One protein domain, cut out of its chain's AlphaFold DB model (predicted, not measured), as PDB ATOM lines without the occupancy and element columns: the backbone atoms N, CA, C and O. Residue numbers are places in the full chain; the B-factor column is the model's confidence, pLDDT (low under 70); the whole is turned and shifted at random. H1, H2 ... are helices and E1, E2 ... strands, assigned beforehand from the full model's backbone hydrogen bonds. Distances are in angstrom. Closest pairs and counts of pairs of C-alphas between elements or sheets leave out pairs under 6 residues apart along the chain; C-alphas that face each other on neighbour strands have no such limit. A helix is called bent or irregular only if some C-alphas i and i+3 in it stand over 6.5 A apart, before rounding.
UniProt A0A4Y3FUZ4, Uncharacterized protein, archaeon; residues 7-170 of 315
ATOM      1  N   ALA A   7     155.345 204.885 196.704       42.38
ATOM      2  CA  ALA A   7     155.158 204.176 195.442       42.38
ATOM      3  C   ALA A   7     155.519 205.039 194.217       42.38
ATOM      4  O   ALA A   7     156.112 204.545 193.259       42.38
ATOM      5  N   THR A   8     155.240 206.345 194.254       45.38
ATOM      6  CA  THR A   8     155.584 207.277 193.168       45.38
ATOM      7  C   THR A   8     157.081 207.595 193.124       45.38
ATOM      8  O   THR A   8     157.617 207.845 192.045       45.38
ATOM      9  N   ALA A   9     157.776 207.532 194.266       46.78
ATOM     10  CA  ALA A   9     159.236 207.652 194.341       46.78
ATOM     11  C   ALA A   9     159.957 206.382 193.840       46.78
ATOM     12  O   ALA A   9     160.972 206.480 193.153       46.78
ATOM     13  N   LEU A  10     159.398 205.195 194.110       47.50
ATOM     14  CA  LEU A  10     159.868 203.912 193.564       47.50
ATOM     15  C   LEU A  10     159.775 203.843 192.030       47.50
ATOM     16  O   LEU A  10     160.630 203.231 191.393       47.50
ATOM     17  N   LEU A  11     158.758 204.484 191.445       48.16
ATOM     18  CA  LEU A  11     158.516 204.548 189.997       48.16
ATOM     19  C   LEU A  11     159.552 205.388 189.225       48.16
ATOM     20  O   LEU A  11     159.609 205.294 188.001       48.16
ATOM     21  N   LYS A  12     160.365 206.202 189.910       51.19
ATOM     22  CA  LYS A  12     161.353 207.103 189.294       51.19
ATOM     23  C   LYS A  12     162.749 206.910 189.895       51.19
ATOM     24  O   LYS A  12     163.256 207.826 190.528       51.19
ATOM     25  N   ASN A  13     163.408 205.779 189.620       59.31
ATOM     26  CA  ASN A  13     164.858 205.569 189.847       59.31
ATOM     27  C   ASN A  13     165.263 204.925 191.193       59.31
ATOM     28  O   ASN A  13     166.300 205.269 191.765       59.31
ATOM     29  N   GLY A  14     164.475 203.983 191.726       66.75
ATOM     30  CA  GLY A  14     164.944 203.122 192.824       66.75
ATOM     31  C   GLY A  14     166.109 202.209 192.399       66.75
ATOM     32  O   GLY A  14     166.351 202.008 191.209       66.75
ATOM     33  N   ALA A  15     166.824 201.616 193.360       77.75
ATOM     34  CA  ALA A  15     167.912 200.671 193.080       77.75
ATOM     35  C   ALA A  15     167.649 199.288 193.691       77.75
ATOM     36  O   ALA A  15     167.231 199.176 194.837       77.75
ATOM     37  N   VAL A  16     167.930 198.215 192.958       83.94
ATOM     38  CA  VAL A  16     167.895 196.839 193.459       83.94
ATOM     39  C   VAL A  16     169.241 196.455 194.044       83.94
ATOM     40  O   VAL A  16     170.285 196.666 193.424       83.94
ATOM     41  N   VAL A  17     169.221 195.797 195.202       83.69
ATOM     42  CA  VAL A  17     170.423 195.165 195.752       83.69
ATOM     43  C   VAL A  17     170.618 193.778 195.163       83.69
ATOM     44  O   VAL A  17     169.834 192.865 195.424       83.69
ATOM     45  N   LYS A  18     171.731 193.584 194.451       81.94
ATOM     46  CA  LYS A  18     172.273 192.252 194.162       81.94
ATOM     47  C   LYS A  18     173.475 191.986 195.052       81.94
ATOM     48  O   LYS A  18     174.500 192.664 194.962       81.94
ATOM     49  N   SER A  19     173.355 190.971 195.902       85.44
ATOM     50  CA  SER A  19     174.401 190.575 196.842       85.44
ATOM     51  C   SER A  19     174.858 189.139 196.618       85.44
ATOM     52  O   SER A  19     174.046 188.221 196.532       85.44
ATOM     53  N   ARG A  20     176.173 188.932 196.620       87.25
ATOM     54  CA  ARG A  20     176.819 187.627 196.746       87.25
ATOM     55  C   ARG A  20     177.750 187.695 197.948       87.25
ATOM     56  O   ARG A  20     178.746 188.413 197.917       87.25
ATOM     57  N   LEU A  21     177.391 186.973 199.006       89.56
ATOM     58  CA  LEU A  21     178.162 186.910 200.243       89.56
ATOM     59  C   LEU A  21     178.891 185.562 200.359       89.56
ATOM     60  O   LEU A  21     178.380 184.547 199.873       89.56
ATOM     61  N   PRO A  22     180.062 185.517 201.015       86.88
ATOM     62  CA  PRO A  22     180.748 184.266 201.313       86.88
ATOM     63  C   PRO A  22     179.893 183.385 202.234       86.88
ATOM     64  O   PRO A  22     179.380 183.851 203.251       86.88
ATOM     65  N   SER A  23     179.753 182.103 201.893       84.25
ATOM     66  CA  SER A  23     178.969 181.141 202.674       84.25
ATOM     67  C   SER A  23     179.851 180.284 203.583       84.25
ATOM     68  O   SER A  23     181.045 180.109 203.336       84.25
ATOM     69  N   LYS A  24     179.246 179.669 204.609       85.94
ATOM     70  CA  LYS A  24     179.925 178.707 205.499       85.94
ATOM     71  C   LYS A  24     180.605 177.561 204.735       85.94
ATOM     72  O   LYS A  24     181.647 177.080 205.167       85.94
ATOM     73  N   ALA A  25     180.057 177.172 203.580       83.75
ATOM     74  CA  ALA A  25     180.595 176.103 202.741       83.75
ATOM     75  C   ALA A  25     182.028 176.378 202.254       83.75
ATOM     76  O   ALA A  25     182.807 175.444 202.089       83.75
ATOM     77  N   LEU A  26     182.393 177.653 202.072       83.69
ATOM     78  CA  LEU A  26     183.750 178.047 201.696       83.69
ATOM     79  C   LEU A  26     184.767 177.592 202.752       83.69
ATOM     80  O   LEU A  26     185.755 176.951 202.408       83.69
ATOM     81  N   LEU A  27     184.468 177.834 204.030       80.94
ATOM     82  CA  LEU A  27     185.320 177.425 205.148       80.94
ATOM     83  C   LEU A  27     185.272 175.919 205.398       80.94
ATOM     84  O   LEU A  27     186.290 175.321 205.720       80.94
ATOM     85  N   MET A  28     184.104 175.293 205.225       79.56
ATOM     86  CA  MET A  28     183.968 173.839 205.362       79.56
ATOM     87  C   MET A  28     184.802 173.073 204.332       79.56
ATOM     88  O   MET A  28     185.189 171.943 204.604       79.56
ATOM     89  N   LYS A  29     185.084 173.674 203.171       81.06
ATOM     90  CA  LYS A  29     185.973 173.098 202.160       81.06
ATOM     91  C   LYS A  29     187.445 173.418 202.430       81.06
ATOM     92  O   LYS A  29     188.282 172.540 202.279       81.06
ATOM     93  N   SER A  30     187.763 174.656 202.807       76.38
ATOM     94  CA  SER A  30     189.153 175.104 202.936       76.38
ATOM     95  C   SER A  30     189.814 174.681 204.249       76.38
ATOM     96  O   SER A  30     190.962 174.257 204.238       76.38
ATOM     97  N   LEU A  31     189.116 174.775 205.388       76.25
ATOM     98  CA  LEU A  31     189.717 174.516 206.701       76.25
ATOM     99  C   LEU A  31     190.214 173.070 206.862       76.25
ATOM    100  O   LEU A  31     191.318 172.901 207.376       76.25
ATOM    101  N   PRO A  32     189.494 172.023 206.407       76.25
ATOM    102  CA  PRO A  32     190.021 170.661 206.474       76.25
ATOM    103  C   PRO A  32     191.321 170.464 205.688       76.25
ATOM    104  O   PRO A  32     192.187 169.735 206.156       76.25
ATOM    105  N   GLU A  33     191.488 171.129 204.539       73.50
ATOM    106  CA  GLU A  33     192.737 171.067 203.765       73.50
ATOM    107  C   GLU A  33     193.904 171.697 204.535       73.50
ATOM    108  O   GLU A  33     194.984 171.113 204.594       73.50
ATOM    109  N   VAL A  34     193.670 172.825 205.221       71.94
ATOM    110  CA  VAL A  34     194.683 173.472 206.079       71.94
ATOM    111  C   VAL A  34     195.158 172.538 207.199       71.94
ATOM    112  O   VAL A  34     196.342 172.514 207.529       71.94
ATOM    113  N   PHE A  35     194.255 171.735 207.769       71.06
ATOM    114  CA  PHE A  35     194.555 170.851 208.902       71.06
ATOM    115  C   PHE A  35     194.789 169.381 208.522       71.06
ATOM    116  O   PHE A  35     194.953 168.547 209.411       71.06
ATOM    117  N   LYS A  36     194.854 169.037 207.230       71.62
ATOM    118  CA  LYS A  36     194.912 167.645 206.742       71.62
ATOM    119  C   LYS A  36     196.054 166.814 207.337       71.62
ATOM    120  O   LYS A  36     195.891 165.620 207.575       71.62
ATOM    121  N   ASN A  37     197.194 167.451 207.599       64.25
ATOM    122  CA  ASN A  37     198.391 166.803 208.145       64.25
ATOM    123  C   ASN A  37     198.532 166.972 209.665       64.25
ATOM    124  O   ASN A  37     199.496 166.493 210.252       64.25
ATOM    125  N   VAL A  38     197.587 167.644 210.325       65.75
ATOM    126  CA  VAL A  38     197.644 167.925 211.759       65.75
ATOM    127  C   VAL A  38     197.002 166.769 212.525       65.75
ATOM    128  O   VAL A  38     195.786 166.643 212.589       65.75
ATOM    129  N   ARG A  39     197.826 165.914 213.148       58.44
ATOM    130  CA  ARG A  39     197.372 164.774 213.981       58.44
ATOM    131  C   ARG A  39     196.738 165.175 215.327       58.44
ATOM    132  O   ARG A  39     196.443 164.310 216.149       58.44
ATOM    133  N   LEU A  40     196.543 166.468 215.585       56.31
ATOM    134  CA  LEU A  40     196.048 166.982 216.860       56.31
ATOM    135  C   LEU A  40     194.507 166.969 216.905       56.31
ATOM    136  O   LEU A  40     193.827 167.323 215.951       56.31
ATOM    137  N   GLY A  41     193.969 166.545 218.057       54.28
ATOM    138  CA  GLY A  41     192.550 166.282 218.353       54.28
ATOM    139  C   GLY A  41     191.465 167.084 217.606       54.28
ATOM    140  O   GLY A  41     191.204 168.253 217.885       54.28
ATOM    141  N   ASN A  42     190.690 166.357 216.796       60.31
ATOM    142  CA  ASN A  42     189.510 166.810 216.043       60.31
ATOM    143  C   ASN A  42     188.530 167.710 216.826       60.31
ATOM    144  O   ASN A  42     187.826 168.518 216.230       60.31
ATOM    145  N   LYS A  43     188.458 167.580 218.157       59.72
ATOM    146  CA  LYS A  43     187.483 168.277 219.007       59.72
ATOM    147  C   LYS A  43     187.741 169.784 219.123       59.72
ATOM    148  O   LYS A  43     186.788 170.552 219.029       59.72
ATOM    149  N   ASN A  44     188.994 170.214 219.277       58.72
ATOM    150  CA  ASN A  44     189.336 171.639 219.378       58.72
ATOM    151  C   ASN A  44     189.388 172.295 217.995       58.72
ATOM    152  O   ASN A  44     188.841 173.381 217.831       58.72
ATOM    153  N   ILE A  45     189.901 171.593 216.975       62.34
ATOM    154  CA  ILE A  45     189.804 172.037 215.573       62.34
ATOM    155  C   ILE A  45     188.329 172.240 215.184       62.34
ATOM    156  O   ILE A  45     187.990 173.258 214.583       62.34
ATOM    157  N   ALA A  46     187.422 171.346 215.597       67.31
ATOM    158  CA  ALA A  46     185.983 171.500 215.376       67.31
ATOM    159  C   ALA A  46     185.370 172.679 216.151       67.31
ATOM    160  O   ALA A  46     184.543 173.401 215.596       67.31
ATOM    161  N   GLN A  47     185.770 172.915 217.405       67.69
ATOM    162  CA  GLN A  47     185.299 174.067 218.191       67.69
ATOM    163  C   GLN A  47     185.781 175.402 217.601       67.69
ATOM    164  O   GLN A  47     184.985 176.332 217.450       67.69
ATOM    165  N   MET A  48     187.050 175.468 217.192       66.81
ATOM    166  CA  MET A  48     187.661 176.620 216.524       66.81
ATOM    167  C   MET A  48     186.981 176.903 215.183       66.81
ATOM    168  O   MET A  48     186.518 178.016 214.934       66.81
ATOM    169  N   THR A  49     186.830 175.870 214.354       71.56
ATOM    170  CA  THR A  49     186.105 175.940 213.078       71.56
ATOM    171  C   THR A  49     184.657 176.378 213.302       71.56
ATOM    172  O   THR A  49     184.141 177.222 212.571       71.56
ATOM    173  N   GLY A  50     184.019 175.895 214.371       78.25
ATOM    174  CA  GLY A  50     182.671 176.281 214.776       78.25
ATOM    175  C   GLY A  50     182.517 177.777 215.064       78.25
ATOM    176  O   GLY A  50     181.539 178.372 214.610       78.25
ATOM    177  N   TYR A  51     183.470 178.412 215.757       83.94
ATOM    178  CA  TYR A  51     183.421 179.859 216.014       83.94
ATOM    179  C   TYR A  51     183.436 180.667 214.711       83.94
ATOM    180  O   TYR A  51     182.527 181.466 214.478       83.94
ATOM    181  N   PHE A  52     184.415 180.423 213.837       84.50
ATOM    182  CA  PHE A  52     184.553 181.161 212.578       84.50
ATOM    183  C   PHE A  52     183.383 180.891 211.620       84.50
ATOM    184  O   PHE A  52     182.819 181.828 211.056       84.50
ATOM    185  N   LEU A  53     182.908 179.641 211.530       85.69
ATOM    186  CA  LEU A  53     181.692 179.296 210.784       85.69
ATOM    187  C   LEU A  53     180.462 180.051 211.305       85.69
ATOM    188  O   LEU A  53     179.654 180.551 210.517       85.69
ATOM    189  N   ASN A  54     180.294 180.135 212.624       87.19
ATOM    190  CA  ASN A  54     179.165 180.833 213.230       87.19
ATOM    191  C   ASN A  54     179.258 182.342 213.034       87.19
ATOM    192  O   ASN A  54     178.251 182.964 212.699       87.19
ATOM    193  N   LYS A  55     180.454 182.914 213.163       87.94
ATOM    194  CA  LYS A  55     180.694 184.335 212.924       87.94
ATOM    195  C   LYS A  55     180.418 184.717 211.470       87.94
ATOM    196  O   LYS A  55     179.687 185.676 211.241       87.94
ATOM    197  N   LEU A  56     180.872 183.917 210.500       88.31
ATOM    198  CA  LEU A  56     180.558 184.132 209.084       88.31
ATOM    199  C   LEU A  56     179.046 184.065 208.812       88.31
ATOM    200  O   LEU A  56     178.498 184.899 208.090       88.31
ATOM    201  N   GLY A  57     178.351 183.106 209.434       87.44
ATOM    202  CA  GLY A  57     176.888 183.034 209.374       87.44
ATOM    203  C   GLY A  57     176.218 184.271 209.969       87.44
ATOM    204  O   GLY A  57     175.311 184.830 209.363       87.44
ATOM    205  N   SER A  58     176.701 184.735 211.123       89.81
ATOM    206  CA  SER A  58     176.159 185.917 211.787       89.81
ATOM    207  C   SER A  58     176.354 187.194 210.970       89.81
ATOM    208  O   SER A  58     175.466 188.042 210.995       89.81
ATOM    209  N   LEU A  59     177.473 187.338 210.248       91.19
ATOM    210  CA  LEU A  59     177.697 188.460 209.326       91.19
ATOM    211  C   LEU A  59     176.666 188.458 208.192       91.19
ATOM    212  O   LEU A  59     176.064 189.491 207.907       91.19
ATOM    213  N   SER A  60     176.391 187.292 207.600       88.75
ATOM    214  CA  SER A  60     175.367 187.180 206.556       88.75
ATOM    215  C   SER A  60     173.967 187.488 207.087       88.75
ATOM    216  O   SER A  60     173.203 188.183 206.420       88.75
ATOM    217  N   THR A  61     173.613 186.998 208.278       89.75
ATOM    218  CA  THR A  61     172.314 187.301 208.897       89.75
ATOM    219  C   THR A  61     172.189 188.788 209.220       89.75
ATOM    220  O   THR A  61     171.141 189.381 208.971       89.75
ATOM    221  N   LYS A  62     173.260 189.402 209.739       92.19
ATOM    222  CA  LYS A  62     173.325 190.839 210.019       92.19
ATOM    223  C   LYS A  62     173.092 191.656 208.747       92.19
ATOM    224  O   LYS A  62     172.243 192.539 208.774       92.19
ATOM    225  N   PHE A  63     173.751 191.299 207.641       92.25
ATOM    226  CA  PHE A  63     173.559 191.956 206.346       92.25
ATOM    227  C   PHE A  63     172.086 191.992 205.925       92.25
ATOM    228  O   PHE A  63     171.563 193.067 205.660       92.25
ATOM    229  N   TYR A  64     171.393 190.847 205.900       89.69
ATOM    230  CA  TYR A  64     169.992 190.811 205.458       89.69
ATOM    231  C   TYR A  64     169.027 191.471 206.444       89.69
ATOM    232  O   TYR A  64     167.991 191.985 206.030       89.69
ATOM    233  N   ARG A  65     169.341 191.452 207.744       91.00
ATOM    234  CA  ARG A  65     168.548 192.159 208.753       91.00
ATOM    235  C   ARG A  65     168.644 193.670 208.562       91.00
ATOM    236  O   ARG A  65     167.613 194.318 208.502       91.00
ATOM    237  N   GLU A  66     169.856 194.197 208.429       93.06
ATOM    238  CA  GLU A  66     170.087 195.635 208.249       93.06
ATOM    239  C   GLU A  66     169.625 196.110 206.869       93.06
ATOM    240  O   GLU A  66     169.031 197.174 206.758       93.06
ATOM    241  N   LEU A  67     169.785 195.296 205.818       89.94
ATOM    242  CA  LEU A  67     169.295 195.626 204.477       89.94
ATOM    243  C   LEU A  67     167.794 195.956 204.472       89.94
ATOM    244  O   LEU A  67     167.370 196.872 203.767       89.94
ATOM    245  N   LYS A  68     166.993 195.245 205.275       88.44
ATOM    246  CA  LYS A  68     165.546 195.487 205.409       88.44
ATOM    247  C   LYS A  68     165.207 196.858 205.991       88.44
ATOM    248  O   LYS A  68     164.111 197.342 205.753       88.44
ATOM    249  N   GLU A  69     166.114 197.490 206.729       89.19
ATOM    250  CA  GLU A  69     165.887 198.825 207.295       89.19
ATOM    251  C   GLU A  69     165.996 199.917 206.223       89.19
ATOM    252  O   GLU A  69     165.364 200.967 206.332       89.19
ATOM    253  N   PHE A  70     166.766 199.660 205.162       86.19
ATOM    254  CA  PHE A  70     167.001 200.601 204.063       86.19
ATOM    255  C   PHE A  70     166.137 200.345 202.829       86.19
ATOM    256  O   PHE A  70     166.115 201.180 201.926       86.19
ATOM    257  N   SER A  71     165.468 199.196 202.755       87.38
ATOM    258  CA  SER A  71     164.837 198.720 201.528       87.38
ATOM    259  C   SER A  71     163.407 198.249 201.743       87.38
ATOM    260  O   SER A  71     162.987 197.898 202.841       87.38
ATOM    261  N   ILE A  72     162.669 198.219 200.642       83.94
ATOM    262  CA  ILE A  72     161.325 197.674 200.554       83.94
ATOM    263  C   ILE A  72     161.466 196.257 199.979       83.94
ATOM    264  O   ILE A  72     161.875 196.111 198.821       83.94
ATOM    265  N   PRO A  73     161.202 195.200 200.772       83.00
ATOM    266  CA  PRO A  73     161.263 193.829 200.290       83.00
ATOM    267  C   PRO A  73     160.032 193.520 199.432       83.00
ATOM    268  O   PRO A  73     158.901 193.550 199.914       83.00
ATOM    269  N   ILE A  74     160.260 193.185 198.166       77.56
ATOM    270  CA  ILE A  74     159.229 192.790 197.206       77.56
ATOM    271  C   ILE A  74     159.293 191.268 197.026       77.56
ATOM    272  O   ILE A  74     160.341 190.762 196.615       77.56
ATOM    273  N   PRO A  75     158.224 190.517 197.336       78.00
ATOM    274  CA  PRO A  75     158.179 189.082 197.072       78.00
ATOM    275  C   PRO A  75     158.121 188.827 195.558       78.00
ATOM    276  O   PRO A  75     157.367 189.497 194.855       78.00
ATOM    277  N   VAL A  76     158.916 187.879 195.052       69.75
ATOM    278  CA  VAL A  76     158.956 187.547 193.610       69.75
ATOM    279  C   VAL A  76     158.496 186.114 193.337       69.75
ATOM    280  O   VAL A  76     157.719 185.896 192.411       69.75
ATOM    281  N   GLU A  77     158.917 185.151 194.158       71.00
ATOM    282  CA  GLU A  77     158.497 183.741 194.123       71.00
ATOM    283  C   GLU A  77     158.390 183.191 195.559       71.00
ATOM    284  O   GLU A  77     158.684 183.902 196.526       71.00
ATOM    285  N   GLU A  78     157.986 181.926 195.718       57.84
ATOM    286  CA  GLU A  78     157.934 181.251 197.020       57.84
ATOM    287  C   GLU A  78     159.286 181.378 197.754       57.84
ATOM    288  O   GLU A  78     160.300 180.804 197.361       57.84
ATOM    289  N   ASN A  79     159.298 182.165 198.835       64.50
ATOM    290  CA  ASN A  79     160.456 182.477 199.682       64.50
ATOM    291  C   ASN A  79     161.600 183.294 199.044       64.50
ATOM    292  O   ASN A  79     162.696 183.333 199.613       64.50
ATOM    293  N   SER A  80     161.370 184.001 197.934       72.00
ATOM    294  CA  SER A  80     162.362 184.922 197.361       72.00
ATOM    295  C   SER A  80     161.916 186.387 197.445       72.00
ATOM    296  O   SER A  80     160.764 186.734 197.181       72.00
ATOM    297  N   PHE A  81     162.851 187.260 197.834       79.62
ATOM    298  CA  PHE A  81     162.626 188.699 197.962       79.62
ATOM    299  C   PHE A  81     163.633 189.478 197.124       79.62
ATOM    300  O   PHE A  81     164.836 189.208 197.171       79.62
ATOM    301  N   VAL A  82     163.142 190.492 196.421       81.75
ATOM    302  CA  VAL A  82     163.946 191.551 195.815       81.75
ATOM    303  C   VAL A  82     163.907 192.764 196.732       81.75
ATOM    304  O   VAL A  82     162.839 193.226 197.118       81.75
ATOM    305  N   TYR A  83     165.076 193.280 197.098       86.25
ATOM    306  CA  TYR A  83     165.194 194.444 197.973       86.25
ATOM    307  C   TYR A  83     165.374 195.699 197.125       86.25
ATOM    308  O   TYR A  83     166.412 195.854 196.474       86.25
ATOM    309  N   VAL A  84     164.367 196.575 197.134       84.56
ATOM    310  CA  VAL A  84     164.394 197.847 196.402       84.56
ATOM    311  C   VAL A  84     164.697 198.992 197.358       84.56
ATOM    312  O   VAL A  84     164.046 199.147 198.387       84.56
ATOM    313  N   ILE A  85     165.699 199.791 197.023       84.25
ATOM    314  CA  ILE A  85     166.153 200.944 197.789       84.25
ATOM    315  C   ILE A  85     165.537 202.208 197.192       84.25
ATOM    316  O   ILE A  85     165.728 202.467 195.997       84.25
ATOM    317  N   PRO A  86     164.830 203.003 198.008       81.12
ATOM    318  CA  PRO A  86     164.366 204.327 197.622       81.12
ATOM    319  C   PRO A  86     165.526 205.259 197.214       81.12
ATOM    320  O   PRO A  86     166.592 205.196 197.834       81.12
ATOM    321  N   PRO A  87     165.345 206.141 196.212       73.44
ATOM    322  CA  PRO A  87     166.410 207.021 195.713       73.44
ATOM    323  C   PRO A  87     167.095 207.867 196.799       73.44
ATOM    324  O   PRO A  87     168.308 208.064 196.763       73.44
ATOM    325  N   ASP A  88     166.335 208.324 197.794       78.06
ATOM    326  CA  ASP A  88     166.801 209.135 198.923       78.06
ATOM    327  C   ASP A  88     167.769 208.388 199.854       78.06
ATOM    328  O   ASP A  88     168.587 209.021 200.516       78.06
ATOM    329  N   ARG A  89     167.740 207.049 199.863       82.56
ATOM    330  CA  ARG A  89     168.565 206.204 200.750       82.56
ATOM    331  C   ARG A  89     169.781 205.580 200.074       82.56
ATOM    332  O   ARG A  89     170.558 204.877 200.721       82.56
ATOM    333  N   VAL A  90     169.978 205.817 198.778       76.62
ATOM    334  CA  VAL A  90     171.062 205.194 197.998       76.62
ATOM    335  C   VAL A  90     172.446 205.519 198.577       76.62
ATOM    336  O   VAL A  90     173.296 204.630 198.673       76.62
ATOM    337  N   ILE A  91     172.670 206.765 199.008       76.25
ATOM    338  CA  ILE A  91     173.950 207.202 199.592       76.25
ATOM    339  C   ILE A  91     174.209 206.493 200.928       76.25
ATOM    340  O   ILE A  91     175.314 205.988 201.152       76.25
ATOM    341  N   ASP A  92     173.192 206.399 201.784       83.94
ATOM    342  CA  ASP A  92     173.293 205.732 203.085       83.94
ATOM    343  C   ASP A  92     173.620 204.250 202.919       83.94
ATOM    344  O   ASP A  92     174.525 203.723 203.574       83.94
ATOM    345  N   VAL A  93     172.949 203.589 201.970       86.75
ATOM    346  CA  VAL A  93     173.238 202.197 201.632       86.75
ATOM    347  C   VAL A  93     174.664 202.062 201.121       86.75
ATOM    348  O   VAL A  93     175.378 201.168 201.570       86.75
ATOM    349  N   TYR A  94     175.129 202.943 200.234       82.88
ATOM    350  CA  TYR A  94     176.508 202.890 199.753       82.88
ATOM    351  C   TYR A  94     177.512 202.949 200.914       82.88
ATOM    352  O   TYR A  94     178.384 202.082 201.013       82.88
ATOM    353  N   GLN A  95     177.359 203.889 201.850       86.38
ATOM    354  CA  GLN A  95     178.232 203.978 203.026       86.38
ATOM    355  C   GLN A  95     178.137 202.735 203.920       86.38
ATOM    356  O   GLN A  95     179.159 202.213 204.379       86.38
ATOM    357  N   TRP A  96     176.926 202.226 204.143       92.50
ATOM    358  CA  TRP A  96     176.691 200.998 204.894       92.50
ATOM    359  C   TRP A  96     177.367 199.784 204.239       92.50
ATOM    360  O   TRP A  96     178.050 199.024 204.926       92.50
ATOM    361  N   THR A  97     177.312 199.643 202.910       88.62
ATOM    362  CA  THR A  97     178.003 198.542 202.214       88.62
ATOM    363  C   THR A  97     179.518 198.589 202.410       88.62
ATOM    364  O   THR A  97     180.141 197.535 202.548       88.62
ATOM    365  N   GLN A  98     180.125 199.780 202.495       88.44
ATOM    366  CA  GLN A  98     181.552 199.909 202.809       88.44
ATOM    367  C   GLN A  98     181.863 199.450 204.237       88.44
ATOM    368  O   GLN A  98     182.887 198.802 204.460       88.44
ATOM    369  N   LYS A  99     180.980 199.733 205.204       92.56
ATOM    370  CA  LYS A  99     181.111 199.220 206.578       92.56
ATOM    371  C   LYS A  99     181.044 197.693 206.597       92.56
ATOM    372  O   LYS A  99     181.937 197.066 207.157       92.56
ATOM    373  N   ILE A 100     180.074 197.096 205.902       91.38
ATOM    374  CA  ILE A 100     179.966 195.634 205.776       91.38
ATOM    375  C   ILE A 100     181.237 195.035 205.158       91.38
ATOM    376  O   ILE A 100     181.788 194.081 205.702       91.38
ATOM    377  N   ARG A 101     181.763 195.608 204.065       90.69
ATOM    378  CA  ARG A 101     183.025 195.141 203.456       90.69
ATOM    379  C   ARG A 101     184.193 195.175 204.446       90.69
ATOM    380  O   ARG A 101     184.960 194.217 204.504       90.69
ATOM    381  N   LYS A 102     184.297 196.234 205.256       92.88
ATOM    382  CA  LYS A 102     185.308 196.334 206.320       92.88
ATOM    383  C   LYS A 102     185.131 195.251 207.384       92.88
ATOM    384  O   LYS A 102     186.121 194.652 207.779       92.88
ATOM    385  N   GLU A 103     183.904 194.941 207.800       92.06
ATOM    386  CA  GLU A 103     183.646 193.864 208.769       92.06
ATOM    387  C   GLU A 103     184.091 192.491 208.251       92.06
ATOM    388  O   GLU A 103     184.703 191.719 208.990       92.06
ATOM    389  N   TYR A 104     183.847 192.199 206.969       92.69
ATOM    390  CA  TYR A 104     184.349 190.977 206.335       92.69
ATOM    391  C   TYR A 104     185.880 190.960 206.219       92.69
ATOM    392  O   TYR A 104     186.482 189.902 206.396       92.69
ATOM    393  N   ALA A 105     186.520 192.107 205.974       91.50
ATOM    394  CA  ALA A 105     187.979 192.218 205.982       91.50
ATOM    395  C   ALA A 105     188.566 191.991 207.386       91.50
ATOM    396  O   ALA A 105     189.528 191.244 207.537       91.50
ATOM    397  N   THR A 106     187.953 192.556 208.430       92.06
ATOM    398  CA  THR A 106     188.339 192.292 209.825       92.06
ATOM    399  C   THR A 106     188.173 190.817 210.175       92.06
ATOM    400  O   THR A 106     189.051 190.232 210.799       92.06
ATOM    401  N   TYR A 107     187.073 190.195 209.749       91.25
ATOM    402  CA  TYR A 107     186.853 188.763 209.924       91.25
ATOM    403  C   TYR A 107     187.942 187.917 209.245       91.25
ATOM    404  O   TYR A 107     188.450 186.973 209.850       91.25
ATOM    405  N   GLU A 108     188.314 188.255 208.008       89.62
ATOM    406  CA  GLU A 108     189.382 187.564 207.282       89.62
ATOM    407  C   GLU A 108     190.733 187.714 207.989       89.62
ATOM    408  O   GLU A 108     191.433 186.718 208.171       89.62
ATOM    409  N   GLN A 109     191.068 188.921 208.452       89.19
ATOM    410  CA  GLN A 109     192.298 189.166 209.202       89.19
ATOM    411  C   GLN A 109     192.334 188.354 210.499       89.19
ATOM    412  O   GLN A 109     193.309 187.666 210.765       89.19
ATOM    413  N   GLN A 110     191.241 188.346 211.263       88.56
ATOM    414  CA  GLN A 110     191.140 187.555 212.488       88.56
ATOM    415  C   GLN A 110     191.292 186.052 212.234       88.56
ATOM    416  O   GLN A 110     191.889 185.354 213.046       88.56
ATOM    417  N   LEU A 111     190.754 185.541 211.123       85.81
ATOM    418  CA  LEU A 111     190.931 184.143 210.736       85.81
ATOM    419  C   LEU A 111     192.397 183.842 210.384       85.81
ATOM    420  O   LEU A 111     192.916 182.805 210.796       85.81
ATOM    421  N   ARG A 112     193.064 184.747 209.654       84.69
ATOM    422  CA  ARG A 112     194.490 184.633 209.312       84.69
ATOM    423  C   ARG A 112     195.368 184.674 210.558       84.69
ATOM    424  O   ARG A 112     196.129 183.736 210.773       84.69
ATOM    425  N   ASP A 113     195.197 185.682 211.409       85.44
ATOM    426  CA  ASP A 113     195.956 185.855 212.656       85.44
ATOM    427  C   ASP A 113     195.772 184.662 213.594       85.44
ATOM    428  O   ASP A 113     196.708 184.194 214.240       85.44
ATOM    429  N   PHE A 114     194.558 184.123 213.649       81.81
ATOM    430  CA  PHE A 114     194.268 182.956 214.459       81.81
ATOM    431  C   PHE A 114     194.949 181.688 213.931       81.81
ATOM    432  O   PHE A 114     195.506 180.918 214.712       81.81
ATOM    433  N   ILE A 115     194.935 181.459 212.616       77.38
ATOM    434  CA  ILE A 115     195.555 180.268 212.021       77.38
ATOM    435  C   ILE A 115     197.087 180.376 212.022       77.38
ATOM    436  O   ILE A 115     197.745 179.379 212.300       77.38
ATOM    437  N   GLN A 116     197.659 181.554 211.762       78.38
ATOM    438  CA  GLN A 116     199.114 181.754 211.681       78.38
ATOM    439  C   GLN A 116     199.787 181.961 213.039       78.38
ATOM    440  O   GLN A 116     200.897 181.482 213.246       78.38
ATOM    441  N   ASN A 117     199.134 182.695 213.946       79.00
ATOM    442  CA  ASN A 117     199.728 183.139 215.210       79.00
ATOM    443  C   ASN A 117     198.976 182.608 216.439       79.00
ATOM    444  O   ASN A 117     199.349 182.919 217.567       79.00
ATOM    445  N   GLY A 118     197.875 181.869 216.263       75.50
ATOM    446  CA  GLY A 118     197.044 181.399 217.378       75.50
ATOM    447  C   GLY A 118     196.320 182.523 218.126       75.50
ATOM    448  O   GLY A 118     195.845 182.308 219.240       75.50
ATOM    449  N   THR A 119     196.248 183.731 217.557       81.44
ATOM    450  CA  THR A 119     195.694 184.905 218.246       81.44
ATOM    451  C   THR A 119     194.174 184.809 218.343       81.44
ATOM    452  O   THR A 119     193.472 184.852 217.334       81.44
ATOM    453  N   ILE A 120     193.647 184.685 219.564       79.12
ATOM    454  CA  ILE A 120     192.202 184.608 219.814       79.12
ATOM    455  C   ILE A 120     191.578 186.002 219.612       79.12
ATOM    456  O   ILE A 120     192.053 186.964 220.215       79.12
ATOM    457  N   PRO A 121     190.505 186.138 218.812       81.25
ATOM    458  CA  PRO A 121     189.835 187.422 218.629       81.25
ATOM    459  C   PRO A 121     189.265 187.993 219.938       81.25
ATOM    460  O   PRO A 121     188.645 187.281 220.726       81.25
ATOM    461  N   ASN A 122     189.400 189.306 220.138       78.12
ATOM    462  CA  ASN A 122     188.935 189.987 221.357       78.12
ATOM    463  C   ASN A 122     187.404 189.986 221.531       78.12
ATOM    464  O   ASN A 122     186.906 190.196 222.633       78.12
ATOM    465  N   ASP A 123     186.643 189.761 220.457       77.75
ATOM    466  CA  ASP A 123     185.174 189.754 220.466       77.75
ATOM    467  C   ASP A 123     184.561 188.401 220.875       77.75
ATOM    468  O   ASP A 123     183.347 188.192 220.813       77.75
ATOM    469  N   VAL A 124     185.397 187.459 221.302       72.94
ATOM    470  CA  VAL A 124     184.974 186.149 221.784       72.94
ATOM    471  C   VAL A 124     184.271 186.275 223.144       72.94
ATOM    472  O   VAL A 124     184.790 186.858 224.096       72.94
ATOM    473  N   LYS A 125     183.071 185.688 223.275       69.56
ATOM    474  CA  LYS A 125     182.374 185.593 224.571       69.56
ATOM    475  C   LYS A 125     183.236 184.811 225.565       69.56
ATOM    476  O   LYS A 125     183.733 183.746 225.217       69.56
ATOM    477  N   LYS A 126     183.285 185.249 226.830       61.94
ATOM    478  CA  LYS A 126     184.013 184.563 227.923       61.94
ATOM    479  C   LYS A 126     183.661 183.073 228.088       61.94
ATOM    480  O   LYS A 126     184.431 182.325 228.672       61.94
ATOM    481  N   SER A 127     182.500 182.640 227.593       59.69
ATOM    482  CA  SER A 127     182.039 181.247 227.623       59.69
ATOM    483  C   SER A 127     182.549 180.376 226.468       59.69
ATOM    484  O   SER A 127     182.295 179.172 226.462       59.69
ATOM    485  N   ALA A 128     183.189 180.958 225.450       65.31
ATOM    486  CA  ALA A 128     183.751 180.193 224.349       65.31
ATOM    487  C   ALA A 128     184.988 179.438 224.841       65.31
ATOM    488  O   ALA A 128     185.929 180.026 225.368       65.31
ATOM    489  N   ARG A 129     184.968 178.116 224.684       65.31
ATOM    490  CA  ARG A 129     186.042 177.232 225.136       65.31
ATOM    491  C   ARG A 129     187.153 177.225 224.089       65.31
ATOM    492  O   ARG A 129     187.153 176.383 223.202       65.31
ATOM    493  N   PHE A 130     188.056 178.195 224.170       69.38
ATOM    494  CA  PHE A 130     189.337 178.137 223.473       69.38
ATOM    495  C   PHE A 130     190.386 177.626 224.456       69.38
ATOM    496  O   PHE A 130     190.655 178.268 225.467       69.38
ATOM    497  N   ASP A 131     190.944 176.454 224.175       68.75
ATOM    498  CA  ASP A 131     192.046 175.893 224.949       68.75
ATOM    499  C   ASP A 131     193.361 176.514 224.461       68.75
ATOM    500  O   ASP A 131     193.868 176.182 223.389       68.75
ATOM    501  N   THR A 132     193.876 177.478 225.226       72.88
ATOM    502  CA  THR A 132     195.077 178.251 224.882       72.88
ATOM    503  C   THR A 132     196.338 177.397 224.818       72.88
ATOM    504  O   THR A 132     197.211 177.658 223.992       72.88
ATOM    505  N   GLU A 133     196.439 176.378 225.670       65.62
ATOM    506  CA  GLU A 133     197.598 175.487 225.710       65.62
ATOM    507  C   GLU A 133     197.613 174.600 224.465       65.62
ATOM    508  O   GLU A 133     198.624 174.486 223.774       65.62
ATOM    509  N   TYR A 134     196.447 174.079 224.098       66.31
ATOM    510  CA  TYR A 134     196.288 173.299 222.883       66.31
ATOM    511  C   TYR A 134     196.508 174.124 221.603       66.31
ATOM    512  O   TYR A 134     197.134 173.632 220.663       66.31
ATOM    513  N   ILE A 135     196.040 175.380 221.552       73.31
ATOM    514  CA  ILE A 135     196.331 176.290 220.429       73.31
ATOM    515  C   ILE A 135     197.845 176.441 220.259       73.31
ATOM    516  O   ILE A 135     198.334 176.350 219.136       73.31
ATOM    517  N   ARG A 136     198.593 176.593 221.359       74.00
ATOM    518  CA  ARG A 136     200.058 176.674 221.318       74.00
ATOM    519  C   ARG A 136     200.685 175.411 220.723       74.00
ATOM    520  O   ARG A 136     201.515 175.523 219.830       74.00
ATOM    521  N   VAL A 137     200.231 174.227 221.137       69.62
ATOM    522  CA  VAL A 137     200.717 172.938 220.604       69.62
ATOM    523  C   VAL A 137     200.443 172.802 219.102       69.62
ATOM    524  O   VAL A 137     201.296 172.329 218.353       69.62
ATOM    525  N   VAL A 138     199.268 173.238 218.634       69.62
ATOM    526  CA  VAL A 138     198.944 173.249 217.198       69.62
ATOM    527  C   VAL A 138     199.851 174.217 216.441       69.62
ATOM    528  O   VAL A 138     200.349 173.857 215.378       69.62
ATOM    529  N   GLN A 139     200.116 175.404 216.990       72.62
ATOM    530  CA  GLN A 139     201.019 176.381 216.376       72.62
ATOM    531  C   GLN A 139     202.459 175.862 216.289       72.62
ATOM    532  O   GLN A 139     203.061 175.906 215.217       72.62
ATOM    533  N   GLU A 140     202.983 175.293 217.376       73.12
ATOM    534  CA  GLU A 140     204.298 174.643 217.404       73.12
ATOM    535  C   GLU A 140     204.376 173.523 216.352       73.12
ATOM    536  O   GLU A 140     205.339 173.440 215.589       73.12
ATOM    537  N   TYR A 141     203.325 172.706 216.223       71.19
ATOM    538  CA  TYR A 141     203.254 171.657 215.207       71.19
ATOM    539  C   TYR A 141     203.238 172.214 213.774       71.19
ATOM    540  O   TYR A 141     203.962 171.716 212.910       71.19
ATOM    541  N   MET A 142     202.444 173.254 213.503       71.44
ATOM    542  CA  MET A 142     202.376 173.879 212.176       71.44
ATOM    543  C   MET A 142     203.698 174.546 211.779       71.44
ATOM    544  O   MET A 142     204.072 174.488 210.606       71.44
ATOM    545  N   GLN A 143     204.426 175.122 212.740       75.31
ATOM    546  CA  GLN A 143     205.773 175.656 212.527       75.31
ATOM    547  C   GLN A 143     206.787 174.547 212.217       75.31
ATOM    548  O   GLN A 143     207.529 174.662 211.245       75.31
ATOM    549  N   LEU A 144     206.779 173.445 212.978       72.38
ATOM    550  CA  LEU A 144     207.683 172.305 212.762       72.38
ATOM    551  C   LEU A 144     207.484 171.626 211.400       72.38
ATOM    552  O   LEU A 144     208.438 171.121 210.817       72.38
ATOM    553  N   GLN A 145     206.252 171.611 210.887       69.19
ATOM    554  CA  GLN A 145     205.928 171.053 209.572       69.19
ATOM    555  C   GLN A 145     206.146 172.047 208.415       69.19
ATOM    556  O   GLN A 145     205.860 171.713 207.268       69.19
ATOM    557  N   GLY A 146     206.597 173.280 208.691       65.12
ATOM    558  CA  GLY A 146     206.736 174.337 207.680       65.12
ATOM    559  C   GLY A 146     205.406 174.784 207.057       65.12
ATOM    560  O   GLY A 146     205.393 175.463 206.031       65.12
ATOM    561  N   LEU A 147     204.276 174.407 207.662       66.06
ATOM    562  CA  LEU A 147     202.935 174.687 207.151       66.06
ATOM    563  C   LEU A 147     202.478 176.109 207.483       66.06
ATOM    564  O   LEU A 147     201.603 176.617 206.797       66.06
ATOM    565  N   SER A 148     203.062 176.776 208.483       60.53
ATOM    566  CA  SER A 148     202.665 178.131 208.906       60.53
ATOM    567  C   SER A 148     202.897 179.225 207.850       60.53
ATOM    568  O   SER A 148     202.228 180.256 207.892       60.53
ATOM    569  N   GLN A 149     203.806 179.012 206.890       57.41
ATOM    570  CA  GLN A 149     204.213 180.035 205.914       57.41
ATOM    571  C   GLN A 149     203.504 179.934 204.549       57.41
ATOM    572  O   GLN A 149     203.464 180.926 203.830       57.41
ATOM    573  N   ASN A 150     202.901 178.787 204.206       58.09
ATOM    574  CA  ASN A 150     202.340 178.505 202.869       58.09
ATOM    575  C   ASN A 150     200.859 178.078 202.895       58.09
ATOM    576  O   ASN A 150     200.409 177.280 202.073       58.09
ATOM    577  N   ILE A 151     200.082 178.586 203.852       66.00
ATOM    578  CA  ILE A 151     198.647 178.290 203.916       66.00
ATOM    579  C   ILE A 151     197.922 179.109 202.847       66.00
ATOM    580  O   ILE A 151     197.871 180.337 202.929       66.00
ATOM    581  N   ASP A 152     197.328 178.424 201.870       67.25
ATOM    582  CA  ASP A 152     196.399 179.042 200.924       67.25
ATOM    583  C   ASP A 152     195.086 179.374 201.649       67.25
ATOM    584  O   ASP A 152     194.269 178.505 201.968       67.25
ATOM    585  N   PHE A 153     194.918 180.652 201.986       71.31
ATOM    586  CA  PHE A 153     193.706 181.143 202.627       71.31
ATOM    587  C   PHE A 153     192.674 181.498 201.569       71.31
ATOM    588  O   PHE A 153     192.977 182.273 200.657       71.31
ATOM    589  N   PRO A 154     191.418 181.046 201.719       76.56
ATOM    590  CA  PRO A 154     190.392 181.470 200.795       76.56
ATOM    591  C   PRO A 154     190.189 182.977 200.952       76.56
ATOM    592  O   PRO A 154     189.929 183.457 202.051       76.56
ATOM    593  N   GLU A 155     190.270 183.730 199.859       82.81
ATOM    594  CA  GLU A 155     189.929 185.149 199.906       82.81
ATOM    595  C   GLU A 155     188.438 185.307 200.228       82.81
ATOM    596  O   GLU A 155     187.579 184.796 199.497       82.81
ATOM    597  N   ILE A 156     188.118 185.977 201.339       84.62
ATOM    598  CA  ILE A 156     186.743 186.105 201.847       84.62
ATOM    599  C   ILE A 156     186.206 187.495 201.534       84.62
ATOM    600  O   ILE A 156     185.120 187.629 200.971       84.62
ATOM    601  N   SER A 157     186.978 188.524 201.869       86.38
ATOM    602  CA  SER A 157     186.634 189.928 201.658       86.38
ATOM    603  C   SER A 157     186.431 190.262 200.177       86.38
ATOM    604  O   SER A 157     185.435 190.902 199.835       86.38
ATOM    605  N   SER A 158     187.285 189.749 199.283       85.06
ATOM    606  CA  SER A 158     187.174 189.961 197.828       85.06
ATOM    607  C   SER A 158     185.892 189.365 197.229       85.06
ATOM    608  O   SER A 158     185.375 189.855 196.225       85.06
ATOM    609  N   ARG A 159     185.322 188.339 197.875       85.19
ATOM    610  CA  ARG A 159     184.085 187.670 197.441       85.19
ATOM    611  C   ARG A 159     182.814 188.400 197.865       85.19
ATOM    612  O   ARG A 159     181.735 188.004 197.423       85.19
ATOM    613  N   VAL A 160     182.914 189.437 198.700       88.19
ATOM    614  CA  VAL A 160     181.773 190.267 199.105       88.19
ATOM    615  C   VAL A 160     181.406 191.196 197.954       88.19
ATOM    616  O   VAL A 160     181.949 192.289 197.799       88.19
ATOM    617  N   ASN A 161     180.446 190.766 197.141       87.88
ATOM    618  CA  ASN A 161     179.950 191.560 196.027       87.88
ATOM    619  C   ASN A 161     178.556 192.084 196.363       87.88
ATOM    620  O   ASN A 161     177.600 191.316 196.410       87.88
ATOM    621  N   ILE A 162     178.451 193.388 196.597       86.75
ATOM    622  CA  ILE A 162     177.180 194.084 196.797       86.75
ATOM    623  C   ILE A 162     177.108 195.162 195.724       86.75
ATOM    624  O   ILE A 162     177.978 196.041 195.686       86.75
ATOM    625  N   ARG A 163     176.113 195.055 194.844       82.56
ATOM    626  CA  ARG A 163     175.870 195.980 193.736       82.56
ATOM    627  C   ARG A 163     174.475 196.562 193.849       82.56
ATOM    628  O   ARG A 163     173.538 195.861 194.229       82.56
ATOM    629  N   LEU A 164     174.385 197.834 193.497       79.94
ATOM    630  CA  LEU A 164     173.136 198.535 193.272       79.94
ATOM    631  C   LEU A 164     172.911 198.549 191.764       79.94
ATOM    632  O   LEU A 164     173.762 199.038 191.025       79.94
ATOM    633  N   GLU A 165     171.817 197.951 191.320       79.00
ATOM    634  CA  GLU A 165     171.380 197.999 189.928       79.00
ATOM    635  C   GLU A 165     170.134 198.864 189.822       79.00
ATOM    636  O   GLU A 165     169.341 198.928 190.754       79.00
ATOM    637  N   GLU A 166     169.950 199.539 188.697       69.00
ATOM    638  CA  GLU A 166     168.772 200.374 188.490       69.00
ATOM    639  C   GLU A 166     167.499 199.518 188.456       69.00
ATOM    640  O   GLU A 166     167.394 198.546 187.699       69.00
ATOM    641  N   PHE A 167     166.527 199.861 189.302       70.19
ATOM    642  CA  PHE A 167     165.269 199.134 189.367       70.19
ATOM    643  C   PHE A 167     164.364 199.536 188.208       70.19
ATOM    644  O   PHE A 167     163.900 200.669 188.123       70.19
ATOM    645  N   HIS A 168     164.061 198.562 187.355       62.53
ATOM    646  CA  HIS A 168     163.048 198.684 186.319       62.53
ATOM    647  C   HIS A 168     161.846 197.831 186.724       62.53
ATOM    648  O   HIS A 168     161.972 196.616 186.901       62.53
ATOM    649  N   MET A 169     160.673 198.449 186.885       59.06
ATOM    650  CA  MET A 169     159.454 197.705 187.201       59.06
ATOM    651  C   MET A 169     159.036 196.867 185.985       59.06
ATOM    652  O   MET A 169     158.615 197.398 184.960       59.06
ATOM    653  N   GLY A 170     159.160 195.543 186.087       60.06
ATOM    654  CA  GLY A 170     158.608 194.630 185.087       60.06
ATOM    655  C   GLY A 170     157.075 194.616 185.126       60.06
ATOM    656  O   GLY A 170     156.478 194.792 186.188       60.06
TER     657      GLY A 170
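What this domain is: This is residues 7 to 170 of the 315 residues of an uncharacterized protein of archaeon (UniProt A0A4Y3FUZ4). Picture a rod in which two long helices, H3 and H4, run side by side in opposite ways, with a small, strongly twisted four-stranded sheet at one end, where the last part of H3 and the first part of H4 pack on one of its faces. At the other end of the rod the shorter H2 folds back along H3, and H5 lies crosswise near the ends of the long pair; the small H1 lies at the far tip of the sheet end. The printed part has 164 residues with five named helices and four named strands, in the order H1 E1 H2 H3 E2 E3 H4 H5 E4, and its class is mixed, helices and strands. The sheet runs E2, E3, E1, E4, all antiparallel. The whole is loose, with a radius of gyration of the C-alphas of 19.9 A and spans of 65 by 29 by 29 A.

Where its parts are: Start at C-alpha 7, at (155.158, 204.176, 195.442), where H1 runs over residues 7 to 10, 5.1 A long. E1 follows at residues 15 to 20, 16.2 A, and H2 at residues 24 to 34, 15.7 A. H2 is neither bent nor irregular, but only just: C-alphas 29 and 32 are 6.4 A apart. Find C-alpha 42 at (189.510, 166.810, 216.043); from there H3 runs 42.3 A to residue 70. Next come E2, residues 72 to 77, 15.6 A, and E3, residues 80 to 85, 16.5 A. H4, residues 87 to 117, is the longest helix at 45.4 A; it is irregular, with C-alphas 88 and 91 at 7.4 A, and has a kink of 26 degrees near residue 94. H5 spans residues 132 to 144, 18.5 A, and E4 spans residues 161 to 166, 16.1 A, ending at (168.772, 200.374, 188.490).

How they stand to each other: Begin at the sheet, where E1 and E4 are antiparallel neighbours, with N 16 and O 165 at 2.7 A. E3 and E1 pair with N 85 and O 15 at 2.7 A. The hairpin of E2 and E3 has N 74 and O 82 at 2.8 A. The pairing of E3 is staggered: residues 80 to 84 pair with E2 and residues 84 to 85 with E1. H3 and H4 lie on the same face, which gives two layers, helices on one face of a sheet. H3 is over E3 at a height over the sheet of 13.2 A and slantwise to the strands, at 43 degrees to E3 on the local plane. H4 is over E1 at a height of 9.0 A and along the strands, at 0 degrees to E1 on the local plane. Two split strand-helix-strand units, each with two strands that run the same way in the sheet and another strand between them, have right-handed crossovers: E1, H2 H3, E2, with E3 between E1 and E2 in the sheet, and E3, H4 H5, E4, with E1 between E3 and E4 in the sheet. H3 and H4 touch, closest at the C-alphas of Phe 70 and Arg 89, 6.7 A, at a shallow tilt of 8 degrees, opposite ways. The helical hairpin of H2 and H3 touches through residues 49 to 57 of H3, closest at the C-alphas of Lys 24 and Leu 53, 5.6 A, at a shallow tilt of 28 degrees. H4 and H5 only just touch, with 3 pairs of C-alphas within 8 A, closest at those of Asn 117 and Gln 139, 7.0 A, and are about perpendicular at 74 degrees. H1 touches no helix; H2 and H4 are apart. Every O i to N i+4 pair is within hydrogen-bond range in H5, against 5 of 7 in H2, 23 of 25 in H3 and 25 of 27 in H4; H1 is too short for such a pair.

The domain as a whole: The C-alphas farthest apart, those of Thr 8 and Leu 144, are 65.7 A apart. The printed part has no cut. The links H4 to H5, residues 118 to 131, and H5 to E4, residues 145 to 160, are long. The mean pLDDT of the printed part is 76.8, with 46 residues under 70, among them residues 7 to 14, 37 to 48, 125 to 131 and 145 to 152.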